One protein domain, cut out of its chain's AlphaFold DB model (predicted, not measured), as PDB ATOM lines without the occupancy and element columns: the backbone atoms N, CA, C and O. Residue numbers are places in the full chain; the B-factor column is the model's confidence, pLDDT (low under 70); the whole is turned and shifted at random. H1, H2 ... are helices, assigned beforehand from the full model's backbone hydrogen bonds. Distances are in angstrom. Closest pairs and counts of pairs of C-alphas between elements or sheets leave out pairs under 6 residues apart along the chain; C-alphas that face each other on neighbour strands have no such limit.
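AT A GLANCE: This is residues 2 to 61 of the 67 residues of an uncharacterized protein of Geobacillus sp. CAMR12739 (UniProt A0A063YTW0). The printed part has little regular structure: it is a loose, flat run of loops with three short helices strung out along it, H1 at one end, H3 at the other and H2 between them. Residues 31 to 55 fold back in a wide loop between H2 and H3. Of 60 printed residues, 18 are in named elements, in the order H1, H2, H3, with no named strand; the class is all helix. The radius of gyration of the C-alphas is 13.6 A and the spans are 45 by 24 by 12 A.

HOW THE PARTS SIT: H1, residues 2 to 7, is apart from H2, residues 24 to 30. H3, residues 56 to 60, is apart from both. Between H1 and H2, residues 9 to 10 pair with residues 13 to 14, antiparallel. Every O i to N i+4 pair is within hydrogen-bond range in H3, against 1 of 2 in H1 and 1 of 3 in H2, where 2 of 4 O i to N i+3 pairs are.

IN THESE COORDINATES: H1 begins at C-alpha 2 (108.067, -134.107, 18.705) and measures 9.2 A, H2 10.4 A and H3 6.3 A, ending at C-alpha 60 (81.752, -148.592, 43.747).

THE WHOLE: The C-alphas farthest apart, of His 4 and Gln 61, are 45.2 A apart. Both links are long, and the printed part has no cut. Its mean pLDDT is 82.5; no printed residue is under 70.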
ATOM      1  N   LEU A   2     108.524-133.168  17.651       72.44
ATOM      2  CA  LEU A   2     108.067-134.107  18.705       72.44
ATOM      3  C   LEU A   2     109.138-135.092  19.217       72.44
ATOM      4  O   LEU A   2     109.166-135.427  20.397       72.44
ATOM      5  N   ILE A   3     110.069-135.498  18.349       79.81
ATOM      6  CA  ILE A   3     111.193-136.381  18.709       79.81
ATOM      7  C   ILE A   3     112.069-135.761  19.813       79.81
ATOM      8  O   ILE A   3     112.587-136.476  20.665       79.81
ATOM      9  N   HIS A   4     112.220-134.432  19.823       81.56
ATOM     10  CA  HIS A   4     113.038-133.741  20.826       81.56
ATOM     11  C   HIS A   4     112.319-133.665  22.181       81.56
ATOM     12  O   HIS A   4     112.958-133.831  23.216       81.56
ATOM     13  N   LEU A   5     110.988-133.531  22.183       81.94
ATOM     14  CA  LEU A   5     110.179-133.587  23.407       81.94
ATOM     15  C   LEU A   5     110.177-134.987  24.035       81.94
ATOM     16  O   LEU A   5     110.141-135.104  25.254       81.94
ATOM     17  N   GLY A   6     110.263-136.049  23.228       76.50
ATOM     18  CA  GLY A   6     110.351-137.422  23.736       76.50
ATOM     19  C   GLY A   6     111.623-137.708  24.543       76.50
ATOM     20  O   GLY A   6     111.609-138.578  25.411       76.50
ATOM     21  N   ARG A   7     112.710-136.964  24.293       79.94
ATOM     22  CA  ARG A   7     113.950-137.049  25.085       79.94
ATOM     23  C   ARG A   7     113.963-136.118  26.295       79.94
ATOM     24  O   ARG A   7     114.801-136.296  27.173       79.94
ATOM     25  N   LEU A   8     113.054-135.147  26.353       87.44
ATOM     26  CA  LEU A   8     112.976-134.209  27.461       87.44
ATOM     27  C   LEU A   8     112.287-134.873  28.659       87.44
ATOM     28  O   LEU A   8     111.177-135.402  28.551       87.44
ATOM     29  N   GLN A   9     112.954-134.836  29.811       82.94
ATOM     30  CA  GLN A   9     112.434-135.354  31.070       82.94
ATOM     31  C   GLN A   9     112.316-134.224  32.097       82.94
ATOM     32  O   GLN A   9     113.208-133.390  32.215       82.94
ATOM     33  N   SER A  10     111.221-134.214  32.854       83.62
ATOM     34  CA  SER A  10     110.967-133.321  33.984       83.62
ATOM     35  C   SER A  10     110.876-134.153  35.261       83.62
ATOM     36  O   SER A  10     110.066-135.075  35.331       83.62
ATOM     37  N   PHE A  11     111.737-133.887  36.247       84.00
ATOM     38  CA  PHE A  11     111.786-134.616  37.528       84.00
ATOM     39  C   PHE A  11     111.794-136.155  37.387       84.00
ATOM     40  O   PHE A  11     111.182-136.875  38.174       84.00
ATOM     41  N   GLY A  12     112.490-136.670  36.365       80.19
ATOM     42  CA  GLY A  12     112.577-138.110  36.080       80.19
ATOM     43  C   GLY A  12     111.396-138.687  35.294       80.19
ATOM     44  O   GLY A  12     111.317-139.904  35.113       80.19
ATOM     45  N   TYR A  13     110.496-137.834  34.799       81.88
ATOM     46  CA  TYR A  13     109.339-138.213  33.998       81.88
ATOM     47  C   TYR A  13     109.438-137.684  32.571       81.88
ATOM     48  O   TYR A  13     109.782-136.521  32.380       81.88
ATOM     49  N   PRO A  14     109.119-138.492  31.552       86.31
ATOM     50  CA  PRO A  14     109.061-138.000  30.181       86.31
ATOM     51  C   PRO A  14     108.002-136.900  30.053       86.31
ATOM     52  O   PRO A  14     106.895-137.030  30.576       86.31
ATOM     53  N   TYR A  15     108.326-135.833  29.323       85.19
ATOM     54  CA  TYR A  15     107.418-134.697  29.130       85.19
ATOM     55  C   TYR A  15     106.123-135.092  28.399       85.19
ATOM     56  O   TYR A  15     105.082-134.466  28.562       85.19
ATOM     57  N   LEU A  16     106.178-136.172  27.617       84.38
ATOM     58  CA  LEU A  16     105.058-136.704  26.843       84.38
ATOM     59  C   LEU A  16     104.194-137.710  27.625       84.38
ATOM     60  O   LEU A  16     103.614-138.608  27.018       84.38
ATOM     61  N   LEU A  17     104.096-137.618  28.953       80.94
ATOM     62  CA  LEU A  17     103.082-138.382  29.692       80.94
ATOM     63  C   LEU A  17     101.680-137.984  29.183       80.94
ATOM     64  O   LEU A  17     101.403-136.788  29.108       80.94
ATOM     65  N   PRO A  18     100.792-138.930  28.812       74.12
ATOM     66  CA  PRO A  18     100.832-140.389  28.990       74.12
ATOM     67  C   PRO A  18     101.171-141.176  27.701       74.12
ATOM     68  O   PRO A  18     100.994-142.395  27.651       74.12
ATOM     69  N   PHE A  19     101.635-140.498  26.646       80.81
ATOM     70  CA  PHE A  19     102.053-141.109  25.379       80.81
ATOM     71  C   PHE A  19     103.314-141.964  25.531       80.81
ATOM     72  O   PHE A  19     103.433-143.001  24.881       80.81
ATOM     73  N   TYR A  20     104.242-141.561  26.402       75.25
ATOM     74  CA  TYR A  20     105.433-142.343  26.722       75.25
ATOM     75  C   TYR A  20     105.661-142.381  28.239       75.25
ATOM     76  O   TYR A  20     105.696-141.320  28.856       75.25
ATOM     77  N   PRO A  21     105.840-143.562  28.858       74.81
ATOM     78  CA  PRO A  21     105.526-144.882  28.309       74.81
ATOM     79  C   PRO A  21     104.009-145.039  28.104       74.81
ATOM     80  O   PRO A  21     103.232-144.722  29.005       74.81
ATOM     81  N   PHE A  22     103.589-145.549  26.945       80.00
ATOM     82  CA  PHE A  22     102.171-145.691  26.606       80.00
ATOM     83  C   PHE A  22     101.463-146.654  27.573       80.00
ATOM     84  O   PHE A  22     101.801-147.837  27.648       80.00
ATOM     85  N   ARG A  23     100.488-146.150  28.343       79.31
ATOM     86  CA  ARG A  23      99.707-146.937  29.317       79.31
ATOM     87  C   ARG A  23      98.232-146.577  29.251       79.31
ATOM     88  O   ARG A  23      97.834-145.531  29.754       79.31
ATOM     89  N   VAL A  24      97.409-147.491  28.738       77.69
ATOM     90  CA  VAL A  24      95.958-147.287  28.538       77.69
ATOM     91  C   VAL A  24      95.198-146.860  29.802       77.69
ATOM     92  O   VAL A  24      94.279-146.052  29.715       77.69
ATOM     93  N   ARG A  25      95.607-147.318  30.997       75.56
ATOM     94  CA  ARG A  25      94.968-146.917  32.267       75.56
ATOM     95  C   ARG A  25      95.134-145.428  32.588       75.56
ATOM     96  O   ARG A  25      94.228-144.839  33.160       75.56
ATOM     97  N   SER A  26      96.241-144.800  32.188       73.69
ATOM     98  CA  SER A  26      96.516-143.385  32.487       73.69
ATOM     99  C   SER A  26      95.701-142.410  31.627       73.69
ATOM    100  O   SER A  26      95.580-141.236  31.979       73.69
ATOM    101  N   PHE A  27      95.098-142.879  30.528       76.88
ATOM    102  CA  PHE A  27      94.263-142.046  29.655       76.88
ATOM    103  C   PHE A  27      92.913-141.687  30.294       76.88
ATOM    104  O   PHE A  27      92.372-140.625  29.997       76.88
ATOM    105  N   ARG A  28      92.406-142.525  31.212       74.62
ATOM    106  CA  ARG A  28      91.114-142.341  31.903       74.62
ATOM    107  C   ARG A  28      91.075-141.199  32.918       74.62
ATOM    108  O   ARG A  28      89.989-140.869  33.379       74.62
ATOM    109  N   ASP A  29      92.234-140.658  33.275       71.88
ATOM    110  CA  ASP A  29      92.348-139.469  34.123       71.88
ATOM    111  C   ASP A  29      92.896-138.262  33.346       71.88
ATOM    112  O   ASP A  29      92.706-137.124  33.764       71.88
ATOM    113  N   THR A  30      93.601-138.500  32.230       77.38
ATOM    114  CA  THR A  30      94.316-137.445  31.487       77.38
ATOM    115  C   THR A  30      93.517-136.898  30.303       77.38
ATOM    116  O   THR A  30      93.559-135.701  30.044       77.38
ATOM    117  N   PHE A  31      92.804-137.760  29.570       79.62
ATOM    118  CA  PHE A  31      92.041-137.364  28.377       79.62
ATOM    119  C   PHE A  31      90.538-137.332  28.613       79.62
ATOM    120  O   PHE A  31      89.831-136.518  28.029       79.62
ATOM    121  N   ILE A  32      90.045-138.232  29.457       82.25
ATOM    122  CA  ILE A  32      88.632-138.344  29.810       82.25
ATOM    123  C   ILE A  32      88.565-138.200  31.322       82.25
ATOM    124  O   ILE A  32      89.435-138.715  32.010       82.25
ATOM    125  N   ARG A  33      87.566-137.498  31.860       81.00
ATOM    126  CA  ARG A  33      87.335-137.456  33.308       81.00
ATOM    127  C   ARG A  33      86.431-138.624  33.687       81.00
ATOM    128  O   ARG A  33      85.210-138.497  33.636       81.00
ATOM    129  N   SER A  34      87.031-139.771  33.997       84.62
ATOM    130  CA  SER A  34      86.277-140.927  34.495       84.62
ATOM    131  C   SER A  34      85.634-140.637  35.869       84.62
ATOM    132  O   SER A  34      86.084-139.739  36.589       84.62
ATOM    133  N   PRO A  35      84.521-141.312  36.221       85.56
ATOM    134  CA  PRO A  35      83.866-141.120  37.514       85.56
ATOM    135  C   PRO A  35      84.763-141.582  38.669       85.56
ATOM    136  O   PRO A  35      85.587-142.481  38.512       85.56
ATOM    137  N   TYR A  36      84.558-141.016  39.864       82.69
ATOM    138  CA  TYR A  36      85.380-141.315  41.046       82.69
ATOM    139  C   TYR A  36      85.397-142.804  41.439       82.69
ATOM    140  O   TYR A  36      86.353-143.262  42.058       82.69
ATOM    141  N   SER A  37      84.408-143.596  41.035       83.50
ATOM    142  CA  SER A  37      84.424-145.051  41.225       83.50
ATOM    143  C   SER A  37      85.561-145.762  40.471       83.50
ATOM    144  O   SER A  37      86.028-146.813  40.907       83.50
ATOM    145  N   GLU A  38      86.039-145.191  39.362       83.12
ATOM    146  CA  GLU A  38      87.072-145.766  38.487       83.12
ATOM    147  C   GLU A  38      88.463-145.121  38.700       83.12
ATOM    148  O   GLU A  38      89.471-145.689  38.282       83.12
ATOM    149  N   THR A  39      88.539-143.980  39.403       87.25
ATOM    150  CA  THR A  39      89.774-143.194  39.662       87.25
ATOM    151  C   THR A  39      90.378-143.443  41.063       87.25
ATOM    152  O   THR A  39      91.167-142.649  41.588       87.25
ATOM    153  N   ALA A  40      90.021-144.562  41.704       88.88
ATOM    154  CA  ALA A  40      90.571-144.948  43.009       88.88
ATOM    155  C   ALA A  40      92.092-145.192  42.963       88.88
ATOM    156  O   ALA A  40      92.812-144.886  43.921       88.88
ATOM    157  N   GLU A  41      92.587-145.746  41.852       88.12
ATOM    158  CA  GLU A  41      94.006-146.032  41.628       88.12
ATOM    159  C   GLU A  41      94.764-144.736  41.298       88.12
ATOM    160  O   GLU A  41      94.382-143.966  40.419       88.12
ATOM    161  N   ARG A  42      95.865-144.471  42.007       87.50
ATOM    162  CA  ARG A  42      96.723-143.318  41.720       87.50
ATOM    163  C   ARG A  42      97.524-143.564  40.440       87.50
ATOM    164  O   ARG A  42      97.984-144.686  40.214       87.50
ATOM    165  N   PRO A  43      97.816-142.517  39.646       85.69
ATOM    166  CA  PRO A  43      98.648-142.675  38.466       85.69
ATOM    167  C   PRO A  43     100.025-143.248  38.819       85.69
ATOM    168  O   PRO A  43     100.802-142.637  39.553       85.69
ATOM    169  N   MET A  44     100.346-144.425  38.269       81.12
ATOM    170  CA  MET A  44     101.589-145.140  38.586       81.12
ATOM    171  C   MET A  44     102.860-144.358  38.243       81.12
ATOM    172  O   MET A  44     103.907-144.609  38.836       81.12
ATOM    173  N   PHE A  45     102.795-143.426  37.285       79.81
ATOM    174  CA  PHE A  45     103.952-142.599  36.965       79.81
ATOM    175  C   PHE A  45     104.353-141.728  38.160       79.81
ATOM    176  O   PHE A  45     105.535-141.615  38.416       79.81
ATOM    177  N   LEU A  46     103.437-141.267  39.014       83.25
ATOM    178  CA  LEU A  46     103.778-140.457  40.195       83.25
ATOM    179  C   LEU A  46     104.555-141.213  41.291       83.25
ATOM    180  O   LEU A  46     104.875-140.619  42.314       83.25
ATOM    181  N   ARG A  47     104.833-142.518  41.109       84.12
ATOM    182  CA  ARG A  47     105.469-143.402  42.106       84.12
ATOM    183  C   ARG A  47     104.893-143.190  43.519       84.12
ATOM    184  O   ARG A  47     105.642-142.950  44.466       84.12
ATOM    185  N   PRO A  48     103.557-143.226  43.671       87.62
ATOM    186  CA  PRO A  48     102.934-142.894  44.940       87.62
ATOM    187  C   PRO A  48     103.255-143.961  45.992       87.62
ATOM    188  O   PRO A  48     103.342-145.150  45.688       87.62
ATOM    189  N   ARG A  49     103.382-143.534  47.253       90.00
ATOM    190  CA  ARG A  49     103.649-144.436  48.388       90.00
ATOM    191  C   ARG A  49     102.496-145.417  48.641       90.00
ATOM    192  O   ARG A  49     102.739-146.554  49.023       90.00
ATOM    193  N   SER A  50     101.256-144.985  48.397       91.38
ATOM    194  CA  SER A  50     100.060-145.836  48.380       91.38
ATOM    195  C   SER A  50      99.526-145.964  46.953       91.38
ATOM    196  O   SER A  50      99.516-144.990  46.200       91.38
ATOM    197  N   ARG A  51      99.062-147.159  46.572       87.94
ATOM    198  CA  ARG A  51      98.460-147.385  45.245       87.94
ATOM    199  C   ARG A  51      97.073-146.759  45.118       87.94
ATOM    200  O   ARG A  51      96.758-146.201  44.074       87.94
ATOM    201  N   PHE A  52      96.274-146.813  46.178       90.31
ATOM    202  CA  PHE A  52      94.893-146.338  46.177       90.31
ATOM    203  C   PHE A  52      94.755-145.024  46.960       90.31
ATOM    204  O   PHE A  52      95.482-144.786  47.933       90.31
ATOM    205  N   ARG A  53      93.875-144.128  46.489       87.81
ATOM    206  CA  ARG A  53      93.482-142.895  47.204       87.81
ATOM    207  C   ARG A  53      92.448-143.175  48.295       87.81
ATOM    208  O   ARG A  53      92.500-142.523  49.328       87.81
ATOM    209  N   TYR A  54      91.551-144.112  48.027       89.62
ATOM    210  CA  TYR A  54      90.429-144.550  48.855       89.62
ATOM    211  C   TYR A  54      90.097-145.998  48.489       89.62
ATOM    212  O   TYR A  54      90.590-146.503  47.473       89.62
ATOM    213  N   ASP A  55      89.275-146.658  49.302       89.00
ATOM    214  CA  ASP A  55      88.898-148.046  49.067       89.00
ATOM    215  C   ASP A  55      88.047-148.181  47.788       89.00
ATOM    216  O   ASP A  55      86.973-147.579  47.684       89.00
ATOM    217  N   PRO A  56      88.500-148.956  46.782       86.94
ATOM    218  CA  PRO A  56      87.785-149.084  45.513       86.94
ATOM    219  C   PRO A  56      86.442-149.806  45.673       86.94
ATOM    220  O   PRO A  56      85.543-149.614  44.858       86.94
ATOM    221  N   ASN A  57      86.312-150.634  46.711       85.50
ATOM    222  CA  ASN A  57      85.084-151.365  47.007       85.50
ATOM    223  C   ASN A  57      83.996-150.418  47.524       85.50
ATOM    224  O   ASN A  57      82.870-150.459  47.035       85.50
ATOM    225  N   GLU A  58      84.353-149.512  48.434       84.44
ATOM    226  CA  GLU A  58      83.430-148.498  48.949       84.44
ATOM    227  C   GLU A  58      83.038-147.489  47.867       84.44
ATOM    228  O   GLU A  58      81.871-147.134  47.746       84.44
ATOM    229  N   ALA A  59      83.981-147.071  47.017       82.88
ATOM    230  CA  ALA A  59      83.709-146.100  45.954       82.88
ATOM    231  C   ALA A  59      82.801-146.630  44.831       82.88
ATOM    232  O   ALA A  59      82.223-145.843  44.078       82.88
ATOM    233  N   LYS A  60      82.691-147.954  44.680       83.44
ATOM    234  CA  LYS A  60      81.752-148.592  43.747       83.44
ATOM    235  C   LYS A  60      80.370-148.803  44.354       83.44
ATOM    236  O   LYS A  60      79.416-149.007  43.603       83.44
ATOM    237  N   GLN A  61      80.256-148.764  45.678       84.38
ATOM    238  CA  GLN A  61      78.984-148.920  46.356       84.38
ATOM    239  C   GLN A  61      78.138-147.666  46.117       84.38
ATOM    240  O   GLN A  61      78.492-146.564  46.534       84.38
TER     241      GLN A  61